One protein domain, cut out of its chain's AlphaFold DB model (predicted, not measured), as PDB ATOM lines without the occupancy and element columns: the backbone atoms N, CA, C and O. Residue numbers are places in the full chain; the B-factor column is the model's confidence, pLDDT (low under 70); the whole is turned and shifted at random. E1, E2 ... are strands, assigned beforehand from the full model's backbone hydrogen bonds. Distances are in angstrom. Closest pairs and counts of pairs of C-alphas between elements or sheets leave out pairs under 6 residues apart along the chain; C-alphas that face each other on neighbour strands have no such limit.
ATOM      1  N   THR A 248     147.600 155.133  86.238       71.69
ATOM      2  CA  THR A 248     146.274 155.763  86.318       71.69
ATOM      3  C   THR A 248     146.057 156.383  87.697       71.69
ATOM      4  O   THR A 248     146.332 155.773  88.728       71.69
ATOM      5  N   GLY A 249     145.580 157.629  87.738       69.12
ATOM      6  CA  GLY A 249     145.353 158.343  88.997       69.12
ATOM      7  C   GLY A 249     145.565 159.855  88.898       69.12
ATOM      8  O   GLY A 249     145.973 160.361  87.849       69.12
ATOM      9  N   PRO A 250     145.283 160.602  89.985       60.03
ATOM     10  CA  PRO A 250     145.489 162.042  90.016       60.03
ATOM     11  C   PRO A 250     146.984 162.341  89.913       60.03
ATOM     12  O   PRO A 250     147.768 162.005  90.801       60.03
ATOM     13  N   ALA A 251     147.385 162.971  88.815       55.91
ATOM     14  CA  ALA A 251     148.761 163.393  88.648       55.91
ATOM     15  C   ALA A 251     149.097 164.515  89.662       55.91
ATOM     16  O   ALA A 251     148.296 165.439  89.833       55.91
ATOM     17  N   PRO A 252     150.257 164.477  90.350       57.25
ATOM     18  CA  PRO A 252     150.784 165.621  91.075       57.25
ATOM     19  C   PRO A 252     150.891 166.841  90.158       57.25
ATOM     20  O   PRO A 252     151.175 166.736  88.965       57.25
ATOM     21  N   THR A 253     150.678 168.011  90.747       66.44
ATOM     22  CA  THR A 253     150.720 169.291  90.051       66.44
ATOM     23  C   THR A 253     152.133 169.601  89.555       66.44
ATOM     24  O   THR A 253     153.098 169.585  90.318       66.44
ATOM     25  N   GLY A 254     152.243 169.908  88.264       73.81
ATOM     26  CA  GLY A 254     153.460 170.384  87.610       73.81
ATOM     27  C   GLY A 254     153.156 171.606  86.750       73.81
ATOM     28  O   GLY A 254     151.997 171.867  86.414       73.81
ATOM     29  N   ARG A 255     154.190 172.379  86.405       84.06
ATOM     30  CA  ARG A 255     154.035 173.499  85.474       84.06
ATOM     31  C   ARG A 255     153.718 172.947  84.088       84.06
ATOM     32  O   ARG A 255     154.418 172.070  83.592       84.06
ATOM     33  N   GLU A 256     152.671 173.468  83.461       88.31
ATOM     34  CA  GLU A 256     152.314 173.078  82.100       88.31
ATOM     35  C   GLU A 256     153.342 173.613  81.100       88.31
ATOM     36  O   GLU A 256     153.644 174.810  81.089       88.31
ATOM     37  N   LEU A 257     153.898 172.710  80.291       87.94
ATOM     38  CA  LEU A 257     154.868 173.036  79.247       87.94
ATOM     39  C   LEU A 257     154.242 172.963  77.854       87.94
ATOM     40  O   LEU A 257     154.541 173.798  77.003       87.94
ATOM     41  N   VAL A 258     153.379 171.970  77.627       89.94
ATOM     42  CA  VAL A 258     152.581 171.835  76.404       89.94
ATOM     43  C   VAL A 258     151.134 171.559  76.801       89.94
ATOM     44  O   VAL A 258     150.932 170.617  77.569       89.94
ATOM     45  N   PRO A 259     150.149 172.322  76.289       90.69
ATOM     46  CA  PRO A 259     148.735 172.111  76.586       90.69
ATOM     47  C   PRO A 259     148.172 170.847  75.931       90.69
ATOM     48  O   PRO A 259     148.808 170.222  75.080       90.69
ATOM     49  N   TRP A 260     146.942 170.492  76.314       89.81
ATOM     50  CA  TRP A 260     146.203 169.379  75.716       89.81
ATOM     51  C   TRP A 260     146.135 169.497  74.191       89.81
ATOM     52  O   TRP A 260     145.606 170.473  73.663       89.81
ATOM     53  N   THR A 261     146.661 168.487  73.501       88.88
ATOM     54  CA  THR A 261     146.782 168.449  72.040       88.88
ATOM     55  C   THR A 261     146.304 167.097  71.509       88.88
ATOM     56  O   THR A 261     146.728 166.057  72.009       88.88
ATOM     57  N   GLU A 262     145.455 167.097  70.478       83.75
ATOM     58  CA  GLU A 262     144.864 165.896  69.840       83.75
ATOM     59  C   GLU A 262     145.814 165.217  68.829       83.75
ATOM     60  O   GLU A 262     145.409 164.654  67.816       83.75
ATOM     61  N   GLY A 263     147.125 165.313  69.054       84.19
ATOM     62  CA  GLY A 263     148.121 164.913  68.069       84.19
ATOM     63  C   GLY A 263     149.526 164.770  68.643       84.19
ATOM     64  O   GLY A 263     149.716 164.830  69.858       84.19
ATOM     65  N   PRO A 264     150.531 164.554  67.780       87.81
ATOM     66  CA  PRO A 264     151.903 164.347  68.211       87.81
ATOM     67  C   PRO A 264     152.458 165.583  68.926       87.81
ATOM     68  O   PRO A 264     152.453 166.686  68.379       87.81
ATOM     69  N   VAL A 265     153.010 165.372  70.114       91.38
ATOM     70  CA  VAL A 265     153.660 166.393  70.931       91.38
ATOM     71  C   VAL A 265     155.167 166.169  70.932       91.38
ATOM     72  O   VAL A 265     155.649 165.043  71.029       91.38
ATOM     73  N   ARG A 266     155.942 167.250  70.835       90.31
ATOM     74  CA  ARG A 266     157.396 167.205  70.999       90.31
ATOM     75  C   ARG A 266     157.766 167.681  72.396       90.31
ATOM     76  O   ARG A 266     157.311 168.747  72.809       90.31
ATOM     77  N   LEU A 267     158.603 166.920  73.102       89.56
ATOM     78  CA  LEU A 267     159.071 167.336  74.423       89.56
ATOM     79  C   LEU A 267     159.954 168.596  74.282       89.56
ATOM     80  O   LEU A 267     160.896 168.590  73.475       89.56
ATOM     81  N   PRO A 268     159.668 169.680  75.027       88.88
ATOM     82  CA  PRO A 268     160.371 170.955  74.890       88.88
ATOM     83  C   PRO A 268     161.888 170.823  75.038       88.88
ATOM     84  O   PRO A 268     162.376 170.226  75.990       88.88
ATOM     85  N   GLY A 269     162.646 171.398  74.100       85.38
ATOM     86  CA  GLY A 269     164.114 171.381  74.150       85.38
ATOM     87  C   GLY A 269     164.763 170.034  73.811       85.38
ATOM     88  O   GLY A 269     165.973 169.903  73.971       85.38
ATOM     89  N   THR A 270     164.004 169.048  73.317       87.12
ATOM     90  CA  THR A 270     164.525 167.707  72.994       87.12
ATOM     91  C   THR A 270     164.189 167.262  71.562       87.12
ATOM     92  O   THR A 270     163.497 167.945  70.793       87.12
ATOM     93  N   SER A 271     164.698 166.094  71.169       86.94
ATOM     94  CA  SER A 271     164.359 165.395  69.924       86.94
ATOM     95  C   SER A 271     163.226 164.373  70.081       86.94
ATOM     96  O   SER A 271     162.899 163.694  69.111       86.94
ATOM     97  N   VAL A 272     162.629 164.266  71.271       88.75
ATOM     98  CA  VAL A 272     161.649 163.229  71.605       88.75
ATOM     99  C   VAL A 272     160.258 163.642  71.147       88.75
ATOM    100  O   VAL A 272     159.759 164.722  71.484       88.75
ATOM    101  N   ARG A 273     159.620 162.756  70.387       92.31
ATOM    102  CA  ARG A 273     158.252 162.868  69.900       92.31
ATOM    103  C   ARG A 273     157.372 161.849  70.608       92.31
ATOM    104  O   ARG A 273     157.693 160.671  70.687       92.31
ATOM    105  N   VAL A 274     156.234 162.325  71.079       91.75
ATOM    106  CA  VAL A 274     155.216 161.557  71.783       91.75
ATOM    107  C   VAL A 274     153.956 161.597  70.929       91.75
ATOM    108  O   VAL A 274     153.450 162.677  70.638       91.75
ATOM    109  N   THR A 275     153.469 160.448  70.479       91.44
ATOM    110  CA  THR A 275     152.333 160.361  69.552       91.44
ATOM    111  C   THR A 275     151.245 159.470  70.149       91.44
ATOM    112  O   THR A 275     151.580 158.384  70.621       91.44
ATOM    113  N   PRO A 276     149.966 159.889  70.136       87.81
ATOM    114  CA  PRO A 276     148.869 158.984  70.458       87.81
ATOM    115  C   PRO A 276     148.851 157.836  69.439       87.81
ATOM    116  O   PRO A 276     148.975 158.069  68.236       87.81
ATOM    117  N   ASP A 277     148.727 156.605  69.912       85.12
ATOM    118  CA  ASP A 277     148.646 155.382  69.113       85.12
ATOM    119  C   ASP A 277     147.422 154.579  69.580       85.12
ATOM    120  O   ASP A 277     146.948 154.752  70.700       85.12
ATOM    121  N   VAL A 278     146.916 153.673  68.742       79.62
ATOM    122  CA  VAL A 278     145.687 152.894  68.996       79.62
ATOM    123  C   VAL A 278     145.754 152.116  70.315       79.62
ATOM    124  O   VAL A 278     144.739 151.872  70.958       79.62
ATOM    125  N   LEU A 279     146.964 151.735  70.724       76.94
ATOM    126  CA  LEU A 279     147.235 150.961  71.935       76.94
ATOM    127  C   LEU A 279     147.817 151.810  73.080       76.94
ATOM    128  O   LEU A 279     148.152 151.265  74.129       76.94
ATOM    129  N   GLY A 280     147.976 153.127  72.898       85.69
ATOM    130  CA  GLY A 280     148.475 154.026  73.937       85.69
ATOM    131  C   GLY A 280     149.313 155.184  73.423       85.69
ATOM    132  O   GLY A 280     148.848 155.994  72.629       85.69
ATOM    133  N   VAL A 281     150.539 155.318  73.925       87.38
ATOM    134  CA  VAL A 281     151.407 156.461  73.624       87.38
ATOM    135  C   VAL A 281     152.754 155.983  73.117       87.38
ATOM    136  O   VAL A 281     153.509 155.320  73.820       87.38
ATOM    137  N   ARG A 282     153.087 156.360  71.887       89.19
ATOM    138  CA  ARG A 282     154.357 156.038  71.243       89.19
ATOM    139  C   ARG A 282     155.376 157.144  71.484       89.19
ATOM    140  O   ARG A 282     155.149 158.288  71.093       89.19
ATOM    141  N   VAL A 283     156.499 156.795  72.102       88.88
ATOM    142  CA  VAL A 283     157.607 157.701  72.425       88.88
ATOM    143  C   VAL A 283     158.818 157.338  71.572       88.88
ATOM    144  O   VAL A 283     159.428 156.288  71.767       88.88
ATOM    145  N   GLU A 284     159.175 158.222  70.645       89.94
ATOM    146  CA  GLU A 284     160.269 158.028  69.690       89.94
ATOM    147  C   GLU A 284     161.215 159.235  69.715       89.94
ATOM    148  O   GLU A 284     160.793 160.384  69.569       89.94
ATOM    149  N   ALA A 285     162.509 158.987  69.890       85.62
ATOM    150  CA  ALA A 285     163.560 159.980  69.717       85.62
ATOM    151  C   ALA A 285     164.014 160.036  68.246       85.62
ATOM    152  O   ALA A 285     163.839 159.089  67.481       85.62
ATOM    153  N   ALA A 286     164.604 161.159  67.824       78.56
ATOM    154  CA  ALA A 286     164.998 161.360  66.423       78.56
ATOM    155  C   ALA A 286     166.061 160.371  65.899       78.56
ATOM    156  O   ALA A 286     166.217 160.237  64.689       78.56
ATOM    157  N   ASP A 287     166.790 159.699  66.787       75.50
ATOM    158  CA  ASP A 287     167.765 158.650  66.473       75.50
ATOM    159  C   ASP A 287     167.139 157.245  66.374       75.50
ATOM    160  O   ASP A 287     167.853 156.265  66.166       75.50
ATOM    161  N   GLY A 288     165.811 157.137  66.501       68.44
ATOM    162  CA  GLY A 288     165.084 155.869  66.537       68.44
ATOM    163  C   GLY A 288     165.052 155.208  67.920       68.44
ATOM    164  O   GLY A 288     164.544 154.093  68.031       68.44
ATOM    165  N   GLY A 289     165.584 155.864  68.958       71.44
ATOM    166  CA  GLY A 289     165.468 155.442  70.355       71.44
ATOM    167  C   GLY A 289     164.152 155.871  71.021       71.44
ATOM    168  O   GLY A 289     163.196 156.274  70.359       71.44
ATOM    169  N   GLY A 290     164.113 155.817  72.355       76.25
ATOM    170  CA  GLY A 290     162.950 156.180  73.178       76.25
ATOM    171  C   GLY A 290     162.244 154.973  73.803       76.25
ATOM    172  O   GLY A 290     162.594 153.822  73.550       76.25
ATOM    173  N   ALA A 291     161.255 155.232  74.659       76.25
ATOM    174  CA  ALA A 291     160.529 154.188  75.384       76.25
ATOM    175  C   ALA A 291     159.656 153.277  74.495       76.25
ATOM    176  O   ALA A 291     159.161 152.259  74.979       76.25
ATOM    177  N   GLY A 292     159.469 153.616  73.215       83.19
ATOM    178  CA  GLY A 292     158.633 152.856  72.291       83.19
ATOM    179  C   GLY A 292     157.143 153.037  72.588       83.19
ATOM    180  O   GLY A 292     156.709 154.109  73.010       83.19
ATOM    181  N   LEU A 293     156.342 152.003  72.331       83.44
ATOM    182  CA  LEU A 293     154.907 152.021  72.615       83.44
ATOM    183  C   LEU A 293     154.661 151.784  74.109       83.44
ATOM    184  O   LEU A 293     154.830 150.671  74.594       83.44
ATOM    185  N   VAL A 294     154.222 152.818  74.818       83.25
ATOM    186  CA  VAL A 294     153.731 152.724  76.191       83.25
ATOM    187  C   VAL A 294     152.240 152.421  76.139       83.25
ATOM    188  O   VAL A 294     151.447 153.251  75.693       83.25
ATOM    189  N   GLU A 295     151.864 151.220  76.573       79.19
ATOM    190  CA  GLU A 295     150.469 150.786  76.543       79.19
ATOM    191  C   GLU A 295     149.600 151.650  77.456       79.19
ATOM    192  O   GLU A 295     149.932 151.933  78.612       79.19
ATOM    193  N   TRP A 296     148.456 152.049  76.929       77.75
ATOM    194  CA  TRP A 296     147.402 152.677  77.696       77.75
ATOM    195  C   TRP A 296     146.350 151.610  78.011       77.75
ATOM    196  O   TRP A 296     145.884 150.942  77.093       77.75
ATOM    197  N   PRO A 297     145.969 151.414  79.283       66.94
ATOM    198  CA  PRO A 297     145.106 150.298  79.683       66.94
ATOM    199  C   PRO A 297     143.637 150.428  79.233       66.94
ATOM    200  O   PRO A 297     142.814 149.590  79.595       66.94
ATOM    201  N   TYR A 298     143.289 151.473  78.477       70.19
ATOM    202  CA  TYR A 298     141.935 151.743  77.989       70.19
ATOM    203  C   TYR A 298     141.942 152.014  76.476       70.19
ATOM    204  O   TYR A 298     142.884 151.645  75.779       70.19
ATOM    205  N   ALA A 299     140.891 152.647  75.952       70.44
ATOM    206  CA  ALA A 299     140.805 153.027  74.544       70.44
ATOM    207  C   ALA A 299     141.919 154.005  74.125       70.44
ATOM    208  O   ALA A 299     142.560 154.625  74.972       70.44
ATOM    209  N   THR A 300     142.126 154.151  72.813       77.69
ATOM    210  CA  THR A 300     143.073 155.104  72.215       77.69
ATOM    211  C   THR A 300     142.998 156.464  72.919       77.69
ATOM    212  O   THR A 300     141.918 157.050  72.955       77.69
ATOM    213  N   PRO A 301     144.103 156.988  73.473       81.88
ATOM    214  CA  PRO A 301     144.076 158.304  74.089       81.88
ATOM    215  C   PRO A 301     143.793 159.381  73.035       81.88
ATOM    216  O   PRO A 301     144.477 159.457  72.014       81.88
ATOM    217  N   ASP A 302     142.816 160.245  73.309       83.56
ATOM    218  CA  ASP A 302     142.372 161.294  72.384       83.56
ATOM    219  C   ASP A 302     143.309 162.503  72.383       83.56
ATOM    220  O   ASP A 302     143.383 163.260  71.417       83.56
ATOM    221  N   SER A 303     144.007 162.742  73.495       87.56
ATOM    222  CA  SER A 303     144.880 163.909  73.619       87.56
ATOM    223  C   SER A 303     145.995 163.720  74.634       87.56
ATOM    224  O   SER A 303     145.900 162.925  75.571       87.56
ATOM    225  N   LEU A 304     147.061 164.492  74.426       90.94
ATOM    226  CA  LEU A 304     148.274 164.481  75.231       90.94
ATOM    227  C   LEU A 304     148.550 165.854  75.832       90.94
ATOM    228  O   LEU A 304     148.281 166.877  75.204       90.94
ATOM    229  N   ARG A 305     149.161 165.868  77.012       91.25
ATOM    230  CA  ARG A 305     149.693 167.062  77.672       91.25
ATOM    231  C   ARG A 305     151.096 166.777  78.195       91.25
ATOM    232  O   ARG A 305     151.395 165.648  78.575       91.25
ATOM    233  N   VAL A 306     151.958 167.794  78.235       91.00
ATOM    234  CA  VAL A 306     153.303 167.671  78.821       91.00
ATOM    235  C   VAL A 306     153.458 168.666  79.957       91.00
ATOM    236  O   VAL A 306     153.290 169.876  79.779       91.00
ATOM    237  N   LEU A 307     153.814 168.145  81.124       91.06
ATOM    238  CA  LEU A 307     154.124 168.907  82.322       91.06
ATOM    239  C   LEU A 307     155.619 168.806  82.635       91.06
ATOM    240  O   LEU A 307     156.295 167.838  82.277       91.06
ATOM    241  N   GLU A 308     156.122 169.808  83.342       88.44
ATOM    242  CA  GLU A 308     157.455 169.791  83.928       88.44
ATOM    243  C   GLU A 308     157.514 168.745  85.051       88.44
ATOM    244  O   GLU A 308     156.709 168.770  85.988       88.44
ATOM    245  N   GLY A 309     158.445 167.799  84.928       80.44
ATOM    246  CA  GLY A 309     158.768 166.817  85.956       80.44
ATOM    247  C   GLY A 309     159.864 167.312  86.904       80.44
ATOM    248  O   GLY A 309     160.380 168.422  86.781       80.44
ATOM    249  N   ARG A 310     160.238 166.484  87.885       77.69
ATOM    250  CA  ARG A 310     161.361 166.794  88.790       77.69
ATOM    251  C   ARG A 310     162.697 166.577  88.084       77.69
ATOM    252  O   ARG A 310     162.782 165.736  87.197       77.69
ATOM    253  N   ASP A 311     163.727 167.315  88.485       77.00
ATOM    254  CA  ASP A 311     165.117 167.083  88.062       77.00
ATOM    255  C   ASP A 311     165.334 167.054  86.534       77.00
ATOM    256  O   ASP A 311     166.137 166.279  86.018       77.00
ATOM    257  N   GLY A 312     164.616 167.907  85.792       77.38
ATOM    258  CA  GLY A 312     164.755 168.020  84.333       77.38
ATOM    259  C   GLY A 312     164.057 166.912  83.535       77.38
ATOM    260  O   GLY A 312     164.392 166.691  82.373       77.38
ATOM    261  N   THR A 313     163.106 166.212  84.155       86.88
ATOM    262  CA  THR A 313     162.270 165.193  83.506       86.88
ATOM    263  C   THR A 313     160.991 165.799  82.929       86.88
ATOM    264  O   THR A 313     160.573 166.900  83.293       86.88
ATOM    265  N   PHE A 314     160.350 165.069  82.026       87.94
ATOM    266  CA  PHE A 314     159.080 165.419  81.412       87.94
ATOM    267  C   PHE A 314     158.007 164.453  81.881       87.94
ATOM    268  O   PHE A 314     158.201 163.238  81.877       87.94
ATOM    269  N   ARG A 315     156.841 164.977  82.238       88.69
ATOM    270  CA  ARG A 315     155.677 164.149  82.532       88.69
ATOM    271  C   ARG A 315     154.700 164.256  81.377       88.69
ATOM    272  O   ARG A 315     154.196 165.338  81.094       88.69
ATOM    273  N   VAL A 316     154.448 163.137  80.715       89.06
ATOM    274  CA  VAL A 316     153.460 163.046  79.642       89.06
ATOM    275  C   VAL A 316     152.174 162.519  80.244       89.06
ATOM    276  O   VAL A 316     152.157 161.443  80.838       89.06
ATOM    277  N   GLU A 317     151.099 163.268  80.075       89.94
ATOM    278  CA  GLU A 317     149.755 162.823  80.397       89.94
ATOM    279  C   GLU A 317     149.015 162.492  79.114       89.94
ATOM    280  O   GLU A 317     149.070 163.244  78.141       89.94
ATOM    281  N   ALA A 318     148.304 161.375  79.136       87.44
ATOM    282  CA  ALA A 318     147.340 161.018  78.118       87.44
ATOM    283  C   ALA A 318     145.951 161.024  78.751       87.44
ATOM    284  O   ALA A 318     145.808 160.773  79.953       87.44
ATOM    285  N   ARG A 319     144.933 161.362  77.964       85.81
ATOM    286  CA  ARG A 319     143.541 161.272  78.404       85.81
ATOM    287  C   ARG A 319     142.649 160.698  77.317       85.81
ATOM    288  O   ARG A 319     142.851 160.961  76.134       85.81
ATOM    289  N   ASP A 320     141.636 159.994  77.787       81.50
ATOM    290  CA  ASP A 320     140.398 159.647  77.087       81.50
ATOM    291  C   ASP A 320     139.248 160.362  77.833       81.50
ATOM    292  O   ASP A 320     139.437 160.829  78.964       81.50
ATOM    293  N   TYR A 321     138.060 160.466  77.237       69.00
ATOM    294  CA  TYR A 321     136.857 161.117  77.772       69.00
ATOM    295  C   TYR A 321     136.540 160.785  79.241       69.00
ATOM    296  O   TYR A 321     135.914 161.597  79.924       69.00
ATOM    297  N   ALA A 322     136.957 159.618  79.743       66.94
ATOM    298  CA  ALA A 322     136.677 159.167  81.105       66.94
ATOM    299  C   ALA A 322     137.897 159.122  82.046       66.94
ATOM    300  O   ALA A 322     137.709 159.065  83.264       66.94
ATOM    301  N   LEU A 323     139.132 159.075  81.530       78.19
ATOM    302  CA  LEU A 323     140.290 158.595  82.296       78.19
ATOM    303  C   LEU A 323     141.580 159.359  81.967       78.19
ATOM    304  O   LEU A 323     141.842 159.716  80.822       78.19
ATOM    305  N   LEU A 324     142.396 159.576  83.005       84.12
ATOM    306  CA  LEU A 324     143.706 160.225  82.949       84.12
ATOM    307  C   LEU A 324     144.782 159.243  83.415       84.12
ATOM    308  O   LEU A 324     144.619 158.537  84.415       84.12
ATOM    309  N   GLY A 325     145.915 159.274  82.738       85.94
ATOM    310  CA  GLY A 325     147.071 158.475  83.062       85.94
ATOM    311  C   GLY A 325     148.323 159.164  82.563       85.94
ATOM    312  O   GLY A 325     148.273 160.100  81.760       85.94
ATOM    313  N   HIS A 326     149.455 158.745  83.096       86.81
ATOM    314  CA  HIS A 326     150.694 159.480  82.919       86.81
ATOM    315  C   HIS A 326     151.911 158.564  82.866       86.81
ATOM    316  O   HIS A 326     151.874 157.412  83.294       86.81
ATOM    317  N   VAL A 327     153.000 159.119  82.344       86.81
ATOM    318  CA  VAL A 327     154.322 158.499  82.298       86.81
ATOM    319  C   VAL A 327     155.403 159.560  82.494       86.81
ATOM    320  O   VAL A 327     155.253 160.699  82.038       86.81
ATOM    321  N   THR A 328     156.489 159.201  83.180       87.88
ATOM    322  CA  THR A 328     157.638 160.095  83.390       87.88
ATOM    323  C   THR A 328     158.800 159.712  82.477       87.88
ATOM    324  O   THR A 328     159.292 158.584  82.515       87.88
ATOM    325  N   LEU A 329     159.255 160.669  81.671       87.31
ATOM    326  CA  LEU A 329     160.310 160.525  80.673       87.31
ATOM    327  C   LEU A 329     161.498 161.432  81.000       87.31
ATOM    328  O   LEU A 329     161.323 162.546  81.489       87.31
ATOM    329  N   ASP A 330     162.711 160.999  80.690       85.38
ATOM    330  CA  ASP A 330     163.876 161.882  80.661       85.38
ATOM    331  C   ASP A 330     163.987 162.646  79.325       85.38
ATOM    332  O   ASP A 330     163.151 162.524  78.425       85.38
ATOM    333  N   ALA A 331     165.043 163.449  79.176       83.56
ATOM    334  CA  ALA A 331     165.296 164.215  77.955       83.56
ATOM    335  C   ALA A 331     165.634 163.355  76.719       83.56
ATOM    336  O   ALA A 331     165.612 163.871  75.600       83.56
ATOM    337  N   GLN A 332     165.941 162.069  76.907       81.81
ATOM    338  CA  GLN A 332     166.178 161.087  75.846       81.81
ATOM    339  C   GLN A 332     164.908 160.288  75.506       81.81
ATOM    340  O   GLN A 332     164.914 159.483  74.577       81.81
ATOM    341  N   GLY A 333     163.803 160.522  76.222       75.12
ATOM    342  CA  GLY A 333     162.556 159.787  76.041       75.12
ATOM    343  C   GLY A 333     162.588 158.406  76.690       75.12
ATOM    344  O   GLY A 333     161.764 157.560  76.343       75.12
ATOM    345  N   VAL A 334     163.528 158.166  77.610       79.69
ATOM    346  CA  VAL A 334     163.608 156.956  78.430       79.69
ATOM    347  C   VAL A 334     162.688 157.114  79.630       79.69
ATOM    348  O   VAL A 334     162.629 158.169  80.263       79.69
ATOM    349  N   ARG A 335     161.963 156.048  79.962       77.12
ATOM    350  CA  ARG A 335     161.101 156.024  81.139       77.12
ATOM    351  C   ARG A 335     161.896 155.851  82.417       77.12
ATOM    352  O   ARG A 335     162.694 154.925  82.535       77.12
ATOM    353  N   LEU A 336     161.612 156.707  83.390       69.19
ATOM    354  CA  LEU A 336     162.254 156.669  84.705       69.19
ATOM    355  C   LEU A 336     161.407 155.949  85.762       69.19
ATOM    356  O   LEU A 336     161.928 155.559  86.802       69.19
ATOM    357  N   ASP A 337     160.121 155.742  85.482       65.38
ATOM    358  CA  ASP A 337     159.181 154.972  86.305       65.38
ATOM    359  C   ASP A 337     159.198 153.458  85.994       65.38
ATOM    360  O   ASP A 337     158.590 152.658  86.699       65.38
ATOM    361  N   ASP A 338     159.941 153.033  84.968       64.94
ATOM    362  CA  ASP A 338     159.831 151.705  84.353       64.94
ATOM    363  C   ASP A 338     160.989 150.755  84.720       64.94
ATOM    364  O   ASP A 338     161.681 150.199  83.863       64.94
ATOM    365  N   GLY A 339     161.228 150.573  86.021       62.50
ATOM    366  CA  GLY A 339     162.219 149.617  86.528       62.50
ATOM    367  C   GLY A 339     161.800 148.149  86.340       62.50
ATOM    368  O   GLY A 339     160.619 147.837  86.229       62.50
TER     369      GLY A 339
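What this domain is: This is residues 248 to 339 of the 537 residues of an uncharacterized protein of Sandaracinus sp (UniProt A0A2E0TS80). A small sandwich of two strand sheets, partly open: the twisted sheet E1, E5, E6, E7 faces the smaller sheet E2, E3, E4, with their strands at 36 degrees. Ninety-two residues are printed, with no named helix and seven named strands, E1 to E7 along the chain. Both sheets are antiparallel, in the orders E1-E5-E6-E7 and E2-E3-E4. The class is all strand, though 40 of the 92 residues are in named strands; the whole is compact, radius of gyration of the C-alphas 11.7 A, spanning 32 by 28 by 27 A.

Where its parts are: E1, residues 256 to 261, begins at C-alpha 256 (152.314, 173.078, 82.100). E2 is residues 273 to 277, E3 280 to 284, E4 292 to 295. E5, residues 303 to 308, is 17.3 A long; E6, 314 to 320, 20.0 A; E7, 323 to 329, 20.2 A, ending at C-alpha 329 (160.310, 160.525, 80.673).

How they stand to each other: In the larger sheet, edge strand E1 is antiparallel to E5, with N 261 and O 304 2.8 A apart. Hairpins E5 and E6 (N 307 and O 315, 2.8 A) and E6 and E7 (N 316 and O 327, 2.9 A) form a meander, each strand the antiparallel neighbour of the one before. E2, E3 and E4 form another, with N 275 and O 282 at 2.8 A, N 283 and O 292 at 2.8 A. Between the sheets, the closest C-alphas of E2 and E5, Pro 276 and Ser 303, are 7.1 A apart.

The domain as a whole: C-alphas 287 and 322, the two farthest apart, are 34.4 A apart. The printed part has no cut. The link E1 to E2 is long, 11 residues. Confidence is under 70 for 13 residues, among them 249 to 253 and 336 to 339.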